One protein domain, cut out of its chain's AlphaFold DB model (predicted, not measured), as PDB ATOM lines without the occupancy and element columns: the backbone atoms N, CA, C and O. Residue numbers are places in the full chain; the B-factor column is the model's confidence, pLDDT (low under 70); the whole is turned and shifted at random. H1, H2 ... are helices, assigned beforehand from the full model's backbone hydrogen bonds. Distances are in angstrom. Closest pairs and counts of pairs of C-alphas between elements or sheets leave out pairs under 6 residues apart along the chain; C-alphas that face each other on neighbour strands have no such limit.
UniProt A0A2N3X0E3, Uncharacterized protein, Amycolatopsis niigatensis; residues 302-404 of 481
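What this domain is: This is residues 302 to 404 of the 481 residues of an uncharacterized protein of Amycolatopsis niigatensis (UniProt A0A2N3X0E3). A small compact head has a long helical arm: H1 and H2 pack on different sides of the early part of the very long helix H3, and residues 382 to 404 of H3 stick out free beyond them. The long link from H1 to H2 loops round one side of the head. The 103 printed residues include three named helices, in the order H1, H2, H3, and no named strand; the class is all helix. The whole is extended, with a radius of gyration of the C-alphas of 19.8 A and spans of 69 by 30 by 21 A.

Where its parts are: H1, residues 313 to 326, begins with C-alpha 313 at (78.552, 121.460, 117.541) and measures 20.1 A from first to last C-alpha. H2, residues 340 to 353, measures 19.8 A. H3, residues 358 to 404, measures 67.7 A and ends with C-alpha 404 at (116.139, 146.989, 130.795).

How they stand to each other: The helix packing is mostly crossed. H1 touches H2 through residues 340 to 345 of H2 alone, the closest C-alphas being those of Ala 323 and Glu 341, 5.0 A apart. They run the same way at a steep tilt of 61 degrees. H1 touches residues 362 to 374 of H3 alone, closest at the C-alphas of Arg 317 and Ala 370, 5.0 A. They run opposite ways at 37 degrees, only just a steep tilt. H2 and H3 form a helical hairpin, opposite ways at a steep tilt of 39 degrees; H2 touches residues 358 to 369 of H3 alone, and the C-alphas of Phe 348 and Ala 365 are closest, 5.3 A. In H1, H2 and H3 every O i to N i+4 pair is within hydrogen-bond range.

The domain as a whole: The C-alphas of Gly 355 and Glu 404 are farthest apart, at 69.7 A. The printed part has no cut. The link from H1 to H2 is long, 13 residues; that from H2 to H3 is tight. Mean pLDDT of the printed part is 84.5, and residues 332 to 338 and 404 are under 70.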
ATOM      1  N   GLY A 302      74.160 115.557 124.509       90.25
ATOM      2  CA  GLY A 302      75.453 115.210 125.079       90.25
ATOM      3  C   GLY A 302      75.433 115.305 126.601       90.25
ATOM      4  O   GLY A 302      74.469 115.792 127.194       90.25
ATOM      5  N   LEU A 303      76.495 114.812 127.223       90.12
ATOM      6  CA  LEU A 303      76.686 114.803 128.670       90.12
ATOM      7  C   LEU A 303      76.926 116.215 129.234       90.12
ATOM      8  O   LEU A 303      76.475 116.549 130.331       90.12
ATOM      9  N   THR A 304      77.663 117.039 128.499       86.75
ATOM     10  CA  THR A 304      78.086 118.375 128.905       86.75
ATOM     11  C   THR A 304      76.871 119.294 128.966       86.75
ATOM     12  O   THR A 304      76.115 119.388 127.992       86.75
ATOM     13  N   PRO A 305      76.667 120.018 130.082       79.75
ATOM     14  CA  PRO A 305      75.619 121.023 130.157       79.75
ATOM     15  C   PRO A 305      75.767 122.023 129.011       79.75
ATOM     16  O   PRO A 305      76.815 122.648 128.878       79.75
ATOM     17  N   ARG A 306      74.703 122.190 128.216       83.19
ATOM     18  CA  ARG A 306      74.694 123.064 127.031       83.19
ATOM     19  C   ARG A 306      75.741 122.677 125.981       83.19
ATOM     20  O   ARG A 306      76.380 123.538 125.387       83.19
ATOM     21  N   ALA A 307      75.908 121.376 125.738       80.44
ATOM     22  CA  ALA A 307      76.754 120.864 124.658       80.44
ATOM     23  C   ALA A 307      76.460 121.517 123.289       80.44
ATOM     24  O   ALA A 307      77.355 121.653 122.463       80.44
ATOM     25  N   ASP A 308      75.226 121.974 123.059       87.31
ATOM     26  CA  ASP A 308      74.811 122.697 121.857       87.31
ATOM     27  C   ASP A 308      75.412 124.105 121.712       87.31
ATOM     28  O   ASP A 308      75.433 124.640 120.604       87.31
ATOM     29  N   GLU A 309      75.934 124.685 122.796       88.38
ATOM     30  CA  GLU A 309      76.673 125.953 122.790       88.38
ATOM     31  C   GLU A 309      78.169 125.761 122.461       88.38
ATOM     32  O   GLU A 309      78.878 126.752 122.271       88.38
ATOM     33  N   LEU A 310      78.667 124.516 122.365       89.06
ATOM     34  CA  LEU A 310      80.077 124.250 122.068       89.06
ATOM     35  C   LEU A 310      80.453 124.653 120.627       89.06
ATOM     36  O   LEU A 310      79.665 124.448 119.691       89.06
ATOM     37  N   PRO A 311      81.681 125.164 120.402       87.62
ATOM     38  CA  PRO A 311      82.147 125.556 119.075       87.62
ATOM     39  C   PRO A 311      82.012 124.433 118.035       87.62
ATOM     40  O   PRO A 311      82.539 123.331 118.193       87.62
ATOM     41  N   GLY A 312      81.309 124.721 116.936       88.88
ATOM     42  CA  GLY A 312      81.127 123.792 115.816       88.88
ATOM     43  C   GLY A 312      80.127 122.652 116.054       88.88
ATOM     44  O   GLY A 312      79.911 121.861 115.137       88.88
ATOM     45  N   TYR A 313      79.477 122.559 117.225       93.69
ATOM     46  CA  TYR A 313      78.552 121.460 117.541       93.69
ATOM     47  C   TYR A 313      77.448 121.289 116.484       93.69
ATOM     48  O   TYR A 313      77.200 120.178 116.019       93.69
ATOM     49  N   GLY A 314      76.798 122.383 116.067       93.81
ATOM     50  CA  GLY A 314      75.707 122.337 115.086       93.81
ATOM     51  C   GLY A 314      76.136 121.822 113.707       93.81
ATOM     52  O   GLY A 314      75.404 121.049 113.083       93.81
ATOM     53  N   GLU A 315      77.329 122.208 113.253       93.88
ATOM     54  CA  GLU A 315      77.920 121.748 111.990       93.88
ATOM     55  C   GLU A 315      78.226 120.249 112.059       93.88
ATOM     56  O   GLU A 315      77.772 119.484 111.209       93.88
ATOM     57  N   ILE A 316      78.898 119.811 113.129       94.94
ATOM     58  CA  ILE A 316      79.240 118.399 113.334       94.94
ATOM     59  C   ILE A 316      77.978 117.546 113.454       94.94
ATOM     60  O   ILE A 316      77.915 116.450 112.898       94.94
ATOM     61  N   ARG A 317      76.955 118.033 114.168       96.12
ATOM     62  CA  ARG A 317      75.672 117.338 114.283       96.12
ATOM     63  C   ARG A 317      75.045 117.123 112.908       96.12
ATOM     64  O   ARG A 317      74.576 116.025 112.632       96.12
ATOM     65  N   THR A 318      75.073 118.144 112.054       95.75
ATOM     66  CA  THR A 318      74.528 118.071 110.692       95.75
ATOM     67  C   THR A 318      75.300 117.045 109.855       95.75
ATOM     68  O   THR A 318      74.689 116.154 109.271       95.75
ATOM     69  N   GLU A 319      76.636 117.077 109.889       94.56
ATOM     70  CA  GLU A 319      77.487 116.087 109.206       94.56
ATOM     71  C   GLU A 319      77.221 114.654 109.713       94.56
ATOM     72  O   GLU A 319      77.154 113.704 108.931       94.56
ATOM     73  N   ALA A 320      77.018 114.486 111.022       94.19
ATOM     74  CA  ALA A 320      76.718 113.199 111.641       94.19
ATOM     75  C   ALA A 320      75.341 112.651 111.221       94.19
ATOM     76  O   ALA A 320      75.205 111.457 110.938       94.19
ATOM     77  N   GLU A 321      74.322 113.509 111.163       95.69
ATOM     78  CA  GLU A 321      72.979 113.155 110.692       95.69
ATOM     79  C   GLU A 321      72.998 112.744 109.216       95.69
ATOM     80  O   GLU A 321      72.424 111.712 108.852       95.69
ATOM     81  N   GLU A 322      73.706 113.496 108.372       94.19
ATOM     82  CA  GLU A 322      73.877 113.177 106.954       94.19
ATOM     83  C   GLU A 322      74.619 111.852 106.757       94.19
ATOM     84  O   GLU A 322      74.166 110.997 105.990       94.19
ATOM     85  N   ALA A 323      75.709 111.630 107.493       91.81
ATOM     86  CA  ALA A 323      76.451 110.373 107.472       91.81
ATOM     87  C   ALA A 323      75.554 109.166 107.785       91.81
ATOM     88  O   ALA A 323      75.572 108.164 107.065       91.81
ATOM     89  N   LEU A 324      74.717 109.259 108.824       93.00
ATOM     90  CA  LEU A 324      73.773 108.189 109.154       93.00
ATOM     91  C   LEU A 324      72.651 108.039 108.121       93.00
ATOM     92  O   LEU A 324      72.192 106.918 107.896       93.00
ATOM     93  N   ALA A 325      72.214 109.125 107.480       91.94
ATOM     94  CA  ALA A 325      71.194 109.076 106.435       91.94
ATOM     95  C   ALA A 325      71.674 108.325 105.180       91.94
ATOM     96  O   ALA A 325      70.882 107.630 104.536       91.94
ATOM     97  N   TRP A 326      72.963 108.435 104.844       87.75
ATOM     98  CA  TRP A 326      73.581 107.724 103.721       87.75
ATOM     99  C   TRP A 326      74.076 106.316 104.076       87.75
ATOM    100  O   TRP A 326      74.264 105.482 103.183       87.75
ATOM    101  N   HIS A 327      74.260 106.023 105.364       90.25
ATOM    102  CA  HIS A 327      74.730 104.724 105.831       90.25
ATOM    103  C   HIS A 327      73.700 103.610 105.608       90.25
ATOM    104  O   HIS A 327      72.503 103.750 105.861       90.25
ATOM    105  N   THR A 328      74.180 102.442 105.177       87.25
ATOM    106  CA  THR A 328      73.354 101.231 105.086       87.25
ATOM    107  C   THR A 328      73.602 100.347 106.310       87.25
ATOM    108  O   THR A 328      74.704  99.810 106.444       87.25
ATOM    109  N   PRO A 329      72.589 100.117 107.171       84.06
ATOM    110  CA  PRO A 329      72.771  99.364 108.407       84.06
ATOM    111  C   PRO A 329      73.363  97.964 108.201       84.06
ATOM    112  O   PRO A 329      72.927  97.215 107.322       84.06
ATOM    113  N   GLY A 330      74.300  97.585 109.067       76.31
ATOM    114  CA  GLY A 330      75.018  96.310 109.025       76.31
ATOM    115  C   GLY A 330      76.235  96.292 108.097       76.31
ATOM    116  O   GLY A 330      76.902  95.259 108.002       76.31
ATOM    117  N   LEU A 331      76.542  97.402 107.420       80.75
ATOM    118  CA  LEU A 331      77.833  97.585 106.764       80.75
ATOM    119  C   LEU A 331      78.879  98.076 107.768       80.75
ATOM    120  O   LEU A 331      78.563  98.753 108.743       80.75
ATOM    121  N   ALA A 332      80.136  97.702 107.523       69.31
ATOM    122  CA  ALA A 332      81.251  98.223 108.300       69.31
ATOM    123  C   ALA A 332      81.337  99.750 108.131       69.31
ATOM    124  O   ALA A 332      81.037 100.240 107.036       69.31
ATOM    125  N   PRO A 333      81.756 100.485 109.177       66.31
ATOM    126  CA  PRO A 333      81.988 101.913 109.055       66.31
ATOM    127  C   PRO A 333      83.008 102.189 107.937       66.31
ATOM    128  O   PRO A 333      83.907 101.370 107.699       66.31
ATOM    129  N   PRO A 334      82.866 103.313 107.217       61.97
ATOM    130  CA  PRO A 334      83.813 103.702 106.186       61.97
ATOM    131  C   PRO A 334      85.221 103.830 106.774       61.97
ATOM    132  O   PRO A 334      85.418 104.222 107.923       61.97
ATOM    133  N   THR A 335      86.226 103.475 105.975       50.28
ATOM    134  CA  THR A 335      87.630 103.532 106.385       50.28
ATOM    135  C   THR A 335      88.058 104.990 106.547       50.28
ATOM    136  O   THR A 335      88.283 105.673 105.549       50.28
ATOM    137  N   GLY A 336      88.154 105.458 107.793       54.75
ATOM    138  CA  GLY A 336      88.523 106.834 108.133       54.75
ATOM    139  C   GLY A 336      87.800 107.328 109.383       54.75
ATOM    140  O   GLY A 336      87.094 108.328 109.317       54.75
ATOM    141  N   GLU A 337      87.945 106.614 110.503       56.03
ATOM    142  CA  GLU A 337      87.222 106.889 111.761       56.03
ATOM    143  C   GLU A 337      87.502 108.273 112.367       56.03
ATOM    144  O   GLU A 337      86.700 108.767 113.156       56.03
ATOM    145  N   ASP A 338      88.568 108.945 111.927       58.75
ATOM    146  CA  ASP A 338      88.868 110.331 112.304       58.75
ATOM    147  C   ASP A 338      87.909 111.355 111.653       58.75
ATOM    148  O   ASP A 338      87.927 112.537 111.991       58.75
ATOM    149  N   ARG A 339      87.043 110.927 110.718       77.06
ATOM    150  CA  ARG A 339      85.971 111.744 110.108       77.06
ATOM    151  C   ARG A 339      84.637 111.516 110.800       77.06
ATOM    152  O   ARG A 339      84.454 110.472 111.422       77.06
ATOM    153  N   VAL A 340      83.725 112.497 110.759       84.50
ATOM    154  CA  VAL A 340      82.480 112.440 111.564       84.50
ATOM    155  C   VAL A 340      81.700 111.184 111.199       84.50
ATOM    156  O   VAL A 340      81.250 110.458 112.079       84.50
ATOM    157  N   GLU A 341      81.675 110.872 109.903       86.19
ATOM    158  CA  GLU A 341      81.053 109.685 109.325       86.19
ATOM    159  C   GLU A 341      81.512 108.366 109.969       86.19
ATOM    160  O   GLU A 341      80.682 107.572 110.407       86.19
ATOM    161  N   GLY A 342      82.821 108.115 110.063       83.06
ATOM    162  CA  GLY A 342      83.328 106.841 110.584       83.06
ATOM    163  C   GLY A 342      83.002 106.643 112.068       83.06
ATOM    164  O   GLY A 342      82.595 105.555 112.479       83.06
ATOM    165  N   GLU A 343      83.110 107.711 112.856       86.94
ATOM    166  CA  GLU A 343      82.790 107.703 114.282       86.94
ATOM    167  C   GLU A 343      81.293 107.508 114.546       86.94
ATOM    168  O   GLU A 343      80.918 106.610 115.306       86.94
ATOM    169  N   VAL A 344      80.434 108.317 113.911       92.19
ATOM    170  CA  VAL A 344      78.986 108.252 114.145       92.19
ATOM    171  C   VAL A 344      78.427 106.905 113.692       92.19
ATOM    172  O   VAL A 344      77.652 106.286 114.422       92.19
ATOM    173  N   VAL A 345      78.873 106.391 112.538       91.69
ATOM    174  CA  VAL A 345      78.463 105.076 112.027       91.69
ATOM    175  C   VAL A 345      78.981 103.963 112.935       91.69
ATOM    176  O   VAL A 345      78.233 103.042 113.268       91.69
ATOM    177  N   GLY A 346      80.236 104.050 113.387       86.94
ATOM    178  CA  GLY A 346      80.820 103.086 114.317       86.94
ATOM    179  C   GLY A 346      80.046 103.009 115.637       86.94
ATOM    180  O   GLY A 346      79.711 101.913 116.099       86.94
ATOM    181  N   ARG A 347      79.700 104.165 116.217       89.69
ATOM    182  CA  ARG A 347      78.892 104.254 117.442       89.69
ATOM    183  C   ARG A 347      77.468 103.742 117.216       89.69
ATOM    184  O   ARG A 347      77.000 102.918 117.999       89.69
ATOM    185  N   PHE A 348      76.816 104.143 116.125       93.44
ATOM    186  CA  PHE A 348      75.485 103.664 115.743       93.44
ATOM    187  C   PHE A 348      75.432 102.132 115.624       93.44
ATOM    188  O   PHE A 348      74.596 101.486 116.257       93.44
ATOM    189  N   GLU A 349      76.352 101.528 114.865       89.69
ATOM    190  CA  GLU A 349      76.400 100.075 114.668       89.69
ATOM    191  C   GLU A 349      76.706  99.326 115.971       89.69
ATOM    192  O   GLU A 349      76.177  98.238 116.201       89.69
ATOM    193  N   ARG A 350      77.536  99.900 116.852       86.06
ATOM    194  CA  ARG A 350      77.828  99.331 118.175       86.06
ATOM    195  C   ARG A 350      76.583  99.307 119.059       86.06
ATOM    196  O   ARG A 350      76.256  98.250 119.603       86.06
ATOM    197  N   LEU A 351      75.881 100.436 119.168       90.81
ATOM    198  CA  LEU A 351      74.643 100.559 119.944       90.81
ATOM    199  C   LEU A 351      73.571  99.596 119.413       90.81
ATOM    200  O   LEU A 351      73.001  98.811 120.175       90.81
ATOM    201  N   ALA A 352      73.365  99.574 118.094       89.75
ATOM    202  CA  ALA A 352      72.393  98.695 117.451       89.75
ATOM    203  C   ALA A 352      72.724  97.204 117.653       89.75
ATOM    204  O   ALA A 352      71.840  96.397 117.947       89.75
ATOM    205  N   ARG A 353      74.004  96.817 117.552       85.19
ATOM    206  CA  ARG A 353      74.457  95.433 117.782       85.19
ATOM    207  C   ARG A 353      74.221  94.965 119.217       85.19
ATOM    208  O   ARG A 353      73.975  93.781 119.428       85.19
ATOM    209  N   CYS A 354      74.268  95.879 120.182       81.94
ATOM    210  CA  CYS A 354      73.998  95.588 121.590       81.94
ATOM    211  C   CYS A 354      72.493  95.535 121.926       81.94
ATOM    212  O   CYS A 354      72.135  95.286 123.074       81.94
ATOM    213  N   GLY A 355      71.611  95.709 120.934       82.94
ATOM    214  CA  GLY A 355      70.164  95.533 121.078       82.94
ATOM    215  C   GLY A 355      69.365  96.828 121.210       82.94
ATOM    216  O   GLY A 355      68.155  96.751 121.403       82.94
ATOM    217  N   MET A 356      70.002  97.995 121.077       91.94
ATOM    218  CA  MET A 356      69.290  99.271 121.000       91.94
ATOM    219  C   MET A 356      68.521  99.375 119.677       91.94
ATOM    220  O   MET A 356      69.003  98.947 118.623       91.94
ATOM    221  N   ASP A 357      67.317  99.947 119.712       93.31
ATOM    222  CA  ASP A 357      66.591 100.234 118.480       93.31
ATOM    223  C   ASP A 357      67.345 101.279 117.641       93.31
ATOM    224  O   ASP A 357      68.078 102.123 118.154       93.31
ATOM    225  N   ARG A 358      67.175 101.222 116.318       92.62
ATOM    226  CA  ARG A 358      67.965 102.056 115.403       92.62
ATOM    227  C   ARG A 358      67.686 103.551 115.542       92.62
ATOM    228  O   ARG A 358      68.588 104.330 115.261       92.62
ATOM    229  N   ALA A 359      66.476 103.951 115.926       93.06
ATOM    230  CA  ALA A 359      66.153 105.369 116.052       93.06
ATOM    231  C   ALA A 359      66.872 105.962 117.270       93.06
ATOM    232  O   ALA A 359      67.586 106.953 117.132       93.06
ATOM    233  N   THR A 360      66.783 105.289 118.420       94.06
ATOM    234  CA  THR A 360      67.519 105.673 119.632       94.06
ATOM    235  C   THR A 360      69.028 105.604 119.404       94.06
ATOM    236  O   THR A 360      69.741 106.543 119.747       94.06
ATOM    237  N   ALA A 361      69.521 104.543 118.755       94.00
ATOM    238  CA  ALA A 361      70.943 104.396 118.447       94.00
ATOM    239  C   ALA A 361      71.468 105.533 117.565       94.00
ATOM    240  O   ALA A 361      72.559 106.031 117.819       94.00
ATOM    241  N   ALA A 362      70.704 105.958 116.553       94.62
ATOM    242  CA  ALA A 362      71.085 107.074 115.691       94.62
ATOM    243  C   ALA A 362      71.110 108.395 116.468       94.62
ATOM    244  O   ALA A 362      72.105 109.112 116.408       94.62
ATOM    245  N   ARG A 363      70.059 108.681 117.250       95.38
ATOM    246  CA  ARG A 363      69.964 109.906 118.057       95.38
ATOM    247  C   ARG A 363      71.132 110.039 119.036       95.38
ATOM    248  O   ARG A 363      71.784 111.079 119.066       95.38
ATOM    249  N   LEU A 364      71.412 108.985 119.805       95.56
ATOM    250  CA  LEU A 364      72.512 108.989 120.772       95.56
ATOM    251  C   LEU A 364      73.875 109.024 120.076       95.56
ATOM    252  O   LEU A 364      74.751 109.773 120.496       95.56
ATOM    253  N   ALA A 365      74.046 108.285 118.972       94.81
ATOM    254  CA  ALA A 365      75.289 108.324 118.209       94.81
ATOM    255  C   ALA A 365      75.595 109.724 117.672       94.81
ATOM    256  O   ALA A 365      76.745 110.146 117.753       94.81
ATOM    257  N   VAL A 366      74.595 110.445 117.161       96.06
ATOM    258  CA  VAL A 366      74.743 111.824 116.676       96.06
ATOM    259  C   VAL A 366      75.116 112.764 117.819       96.06
ATOM    260  O   VAL A 366      76.132 113.444 117.712       96.06
ATOM    261  N   ALA A 367      74.342 112.773 118.910       95.38
ATOM    262  CA  ALA A 367      74.568 113.677 120.041       95.38
ATOM    263  C   ALA A 367      75.964 113.486 120.657       95.38
ATOM    264  O   ALA A 367      76.745 114.432 120.722       95.38
ATOM    265  N   ASP A 368      76.323 112.244 120.994       94.50
ATOM    266  CA  ASP A 368      77.612 111.940 121.619       94.50
ATOM    267  C   ASP A 368      78.797 112.184 120.660       94.50
ATOM    268  O   ASP A 368      79.932 112.379 121.097       94.50
ATOM    269  N   THR A 369      78.587 112.098 119.340       93.31
ATOM    270  CA  THR A 369      79.643 112.364 118.341       93.31
ATOM    271  C   THR A 369      79.840 113.860 118.160       93.31
ATOM    272  O   THR A 369      80.977 114.333 118.162       93.31
ATOM    273  N   ALA A 370      78.739 114.608 118.053       94.38
ATOM    274  CA  ALA A 370      78.758 116.059 117.954       94.38
ATOM    275  C   ALA A 370      79.424 116.690 119.176       94.38
ATOM    276  O   ALA A 370      80.361 117.470 119.020       94.38
ATOM    277  N   GLU A 371      79.022 116.275 120.376       93.56
ATOM    278  CA  GLU A 371      79.621 116.746 121.621       93.56
ATOM    279  C   GLU A 371      81.120 116.440 121.669       93.56
ATOM    280  O   GLU A 371      81.933 117.343 121.851       93.56
ATOM    281  N   ARG A 372      81.510 115.176 121.458       90.00
ATOM    282  CA  ARG A 372      82.913 114.757 121.579       90.00
ATOM    283  C   ARG A 372      83.827 115.534 120.637       90.00
ATOM    284  O   ARG A 372      84.918 115.949 121.018       90.00
ATOM    285  N   ARG A 373      83.391 115.722 119.394       90.44
ATOM    286  CA  ARG A 373      84.134 116.479 118.382       90.44
ATOM    287  C   ARG A 373      84.194 117.966 118.708       90.44
ATOM    288  O   ARG A 373      85.231 118.574 118.451       90.44
ATOM    289  N   ALA A 374      83.117 118.532 119.250       91.25
ATOM    290  CA  ALA A 374      83.071 119.927 119.662       91.25
ATOM    291  C   ALA A 374      84.008 120.182 120.856       91.25
ATOM    292  O   ALA A 374      84.805 121.112 120.800       91.25
ATOM    293  N   LEU A 375      84.034 119.288 121.852       89.69
ATOM    294  CA  LEU A 375      85.004 119.328 122.957       89.69
ATOM    295  C   LEU A 375      86.447 119.197 122.451       89.69
ATOM    296  O   LEU A 375      87.295 120.027 122.757       89.69
ATOM    297  N   ALA A 376      86.728 118.218 121.584       86.81
ATOM    298  CA  ALA A 376      88.060 118.058 120.997       86.81
ATOM    299  C   ALA A 376      88.472 119.254 120.115       86.81
ATOM    300  O   ALA A 376      89.658 119.480 119.860       86.81
ATOM    301  N   ARG A 377      87.509 120.002 119.571       87.81
ATOM    302  CA  ARG A 377      87.763 121.255 118.857       87.81
ATOM    303  C   ARG A 377      88.076 122.381 119.837       87.81
ATOM    304  O   ARG A 377      89.104 123.020 119.661       87.81
ATOM    305  N   GLU A 378      87.262 122.565 120.870       87.31
ATOM    306  CA  GLU A 378      87.483 123.551 121.931       87.31
ATOM    307  C   GLU A 378      88.844 123.357 122.620       87.31
ATOM    308  O   GLU A 378      89.580 124.323 122.818       87.31
ATOM    309  N   GLU A 379      89.229 122.114 122.922       85.31
ATOM    310  CA  GLU A 379      90.536 121.780 123.499       85.31
ATOM    311  C   GLU A 379      91.688 122.176 122.567       85.31
ATOM    312  O   GLU A 379      92.672 122.768 123.011       85.31
ATOM    313  N   ARG A 380      91.562 121.897 121.262       82.31
ATOM    314  CA  ARG A 380      92.564 122.290 120.259       82.31
ATOM    315  C   ARG A 380      92.644 123.804 120.100       82.31
ATOM    316  O   ARG A 380      93.745 124.344 120.075       82.31
ATOM    317  N   GLU A 381      91.508 124.489 120.022       82.12
ATOM    318  CA  GLU A 381      91.451 125.952 119.934       82.12
ATOM    319  C   GLU A 381      92.059 126.598 121.188       82.12
ATOM    320  O   GLU A 381      92.864 127.525 121.084       82.12
ATOM    321  N   SER A 382      91.771 126.046 122.368       80.25
ATOM    322  CA  SER A 382      92.346 126.484 123.643       80.25
ATOM    323  C   SER A 382      93.854 126.243 123.719       80.25
ATOM    324  O   SER A 382      94.587 127.110 124.198       80.25
ATOM    325  N   ALA A 383      94.339 125.096 123.233       78.56
ATOM    326  CA  ALA A 383      95.766 124.785 123.181       78.56
ATOM    327  C   ALA A 383      96.514 125.754 122.258       78.56
ATOM    328  O   ALA A 383      97.514 126.340 122.671       78.56
ATOM    329  N   VAL A 384      95.983 126.005 121.056       76.00
ATOM    330  CA  VAL A 384      96.560 126.971 120.111       76.00
ATOM    331  C   VAL A 384      96.557 128.380 120.700       76.00
ATOM    332  O   VAL A 384      97.559 129.088 120.608       76.00
ATOM    333  N   PHE A 385      95.471 128.791 121.359       75.56
ATOM    334  CA  PHE A 385      95.425 130.085 122.036       75.56
ATOM    335  C   PHE A 385      96.458 130.175 123.170       75.56
ATOM    336  O   PHE A 385      97.132 131.194 123.311       75.56
ATOM    337  N   GLY A 386      96.632 129.109 123.954       76.56
ATOM    338  CA  GLY A 386      97.646 129.026 125.006       76.56
ATOM    339  C   GLY A 386      99.078 129.117 124.471       76.56
ATOM    340  O   GLY A 386      99.901 129.850 125.027       76.56
ATOM    341  N   GLU A 387      99.373 128.434 123.365       75.75
ATOM    342  CA  GLU A 387     100.665 128.513 122.673       75.75
ATOM    343  C   GLU A 387     100.913 129.920 122.119       75.75
ATOM    344  O   GLU A 387     101.961 130.512 122.387       75.75
ATOM    345  N   ALA A 388      99.929 130.507 121.435       72.25
ATOM    346  CA  ALA A 388     100.018 131.868 120.914       72.25
ATOM    347  C   ALA A 388     100.238 132.896 122.037       72.25
ATOM    348  O   ALA A 388     101.088 133.780 121.920       72.25
ATOM    349  N   MET A 389      99.529 132.757 123.161       76.06
ATOM    350  CA  MET A 389      99.719 133.613 124.332       76.06
ATOM    351  C   MET A 389     101.107 133.454 124.949       76.06
ATOM    352  O   MET A 389     101.698 134.455 125.351       76.06
ATOM    353  N   THR A 390     101.646 132.236 124.993       79.94
ATOM    354  CA  THR A 390     103.012 131.985 125.475       79.94
ATOM    355  C   THR A 390     104.029 132.700 124.587       79.94
ATOM    356  O   THR A 390     104.852 133.450 125.100       79.94
ATOM    357  N   VAL A 391     103.897 132.596 123.261       80.00
ATOM    358  CA  VAL A 391     104.759 133.312 122.302       80.00
ATOM    359  C   VAL A 391     104.685 134.832 122.492       80.00
ATOM    360  O   VAL A 391     105.711 135.511 122.459       80.00
ATOM    361  N   VAL A 392     103.489 135.389 122.714       76.69
ATOM    362  CA  VAL A 392     103.312 136.830 122.966       76.69
ATOM    363  C   VAL A 392     103.955 137.254 124.289       76.69
ATOM    364  O   VAL A 392     104.606 138.297 124.340       76.69
ATOM    365  N   VAL A 393     103.787 136.468 125.356       78.50
ATOM    366  CA  VAL A 393     104.380 136.747 126.673       78.50
ATOM    367  C   VAL A 393     105.902 136.641 126.626       78.50
ATOM    368  O   VAL A 393     106.576 137.522 127.164       78.50
ATOM    369  N   ASP A 394     106.446 135.636 125.946       80.88
ATOM    370  CA  ASP A 394     107.887 135.467 125.759       80.88
ATOM    371  C   ASP A 394     108.461 136.643 124.959       80.88
ATOM    372  O   ASP A 394     109.402 137.290 125.410       80.88
ATOM    373  N   ALA A 395     107.822 137.036 123.852       76.25
ATOM    374  CA  ALA A 395     108.239 138.200 123.069       76.25
ATOM    375  C   ALA A 395     108.160 139.518 123.865       76.25
ATOM    376  O   ALA A 395     109.018 140.394 123.718       76.25
ATOM    377  N   ALA A 396     107.144 139.684 124.717       72.62
ATOM    378  CA  ALA A 396     107.021 140.843 125.598       72.62
ATOM    379  C   ALA A 396     108.086 140.842 126.708       72.62
ATOM    380  O   ALA A 396     108.589 141.909 127.068       72.62
ATOM    381  N   THR A 397     108.444 139.664 127.220       79.38
ATOM    382  CA  THR A 397     109.504 139.476 128.219       79.38
ATOM    383  C   THR A 397     110.868 139.772 127.608       79.38
ATOM    384  O   THR A 397     111.589 140.608 128.144       79.38
ATOM    385  N   ASP A 398     111.171 139.219 126.434       76.94
ATOM    386  CA  ASP A 398     112.391 139.508 125.674       76.94
ATOM    387  C   ASP A 398     112.517 141.006 125.376       76.94
ATOM    388  O   ASP A 398     113.589 141.597 125.521       76.94
ATOM    389  N   LEU A 399     111.413 141.657 124.991       73.94
ATOM    390  CA  LEU A 399     111.388 143.101 124.779       73.94
ATOM    391  C   LEU A 399     111.654 143.870 126.081       73.94
ATOM    392  O   LEU A 399     112.400 144.848 126.064       73.94
ATOM    393  N   HIS A 400     111.060 143.453 127.198       74.31
ATOM    394  CA  HIS A 400     111.286 144.075 128.499       74.31
ATOM    395  C   HIS A 400     112.743 143.927 128.950       74.31
ATOM    396  O   HIS A 400     113.368 144.931 129.280       74.31
ATOM    397  N   GLU A 401     113.312 142.724 128.868       75.38
ATOM    398  CA  GLU A 401     114.722 142.459 129.174       75.38
ATOM    399  C   GLU A 401     115.656 143.263 128.262       75.38
ATOM    400  O   GLU A 401     116.644 143.843 128.717       75.38
ATOM    401  N   HIS A 402     115.327 143.367 126.972       73.06
ATOM    402  CA  HIS A 402     116.087 144.174 126.026       73.06
ATOM    403  C   HIS A 402     116.034 145.672 126.362       73.06
ATOM    404  O   HIS A 402     117.049 146.362 126.248       73.06
ATOM    405  N   LEU A 403     114.877 146.182 126.796       70.69
ATOM    406  CA  LEU A 403     114.716 147.566 127.244       70.69
ATOM    407  C   LEU A 403     115.438 147.820 128.575       70.69
ATOM    408  O   LEU A 403     116.110 148.841 128.698       70.69
ATOM    409  N   GLU A 404     115.377 146.900 129.541       68.69
ATOM    410  CA  GLU A 404     116.139 146.989 130.795       68.69
ATOM    411  C   GLU A 404     117.653 146.962 130.557       68.69
ATOM    412  O   GLU A 404     118.388 147.717 131.193       68.69
TER     413      GLU A 404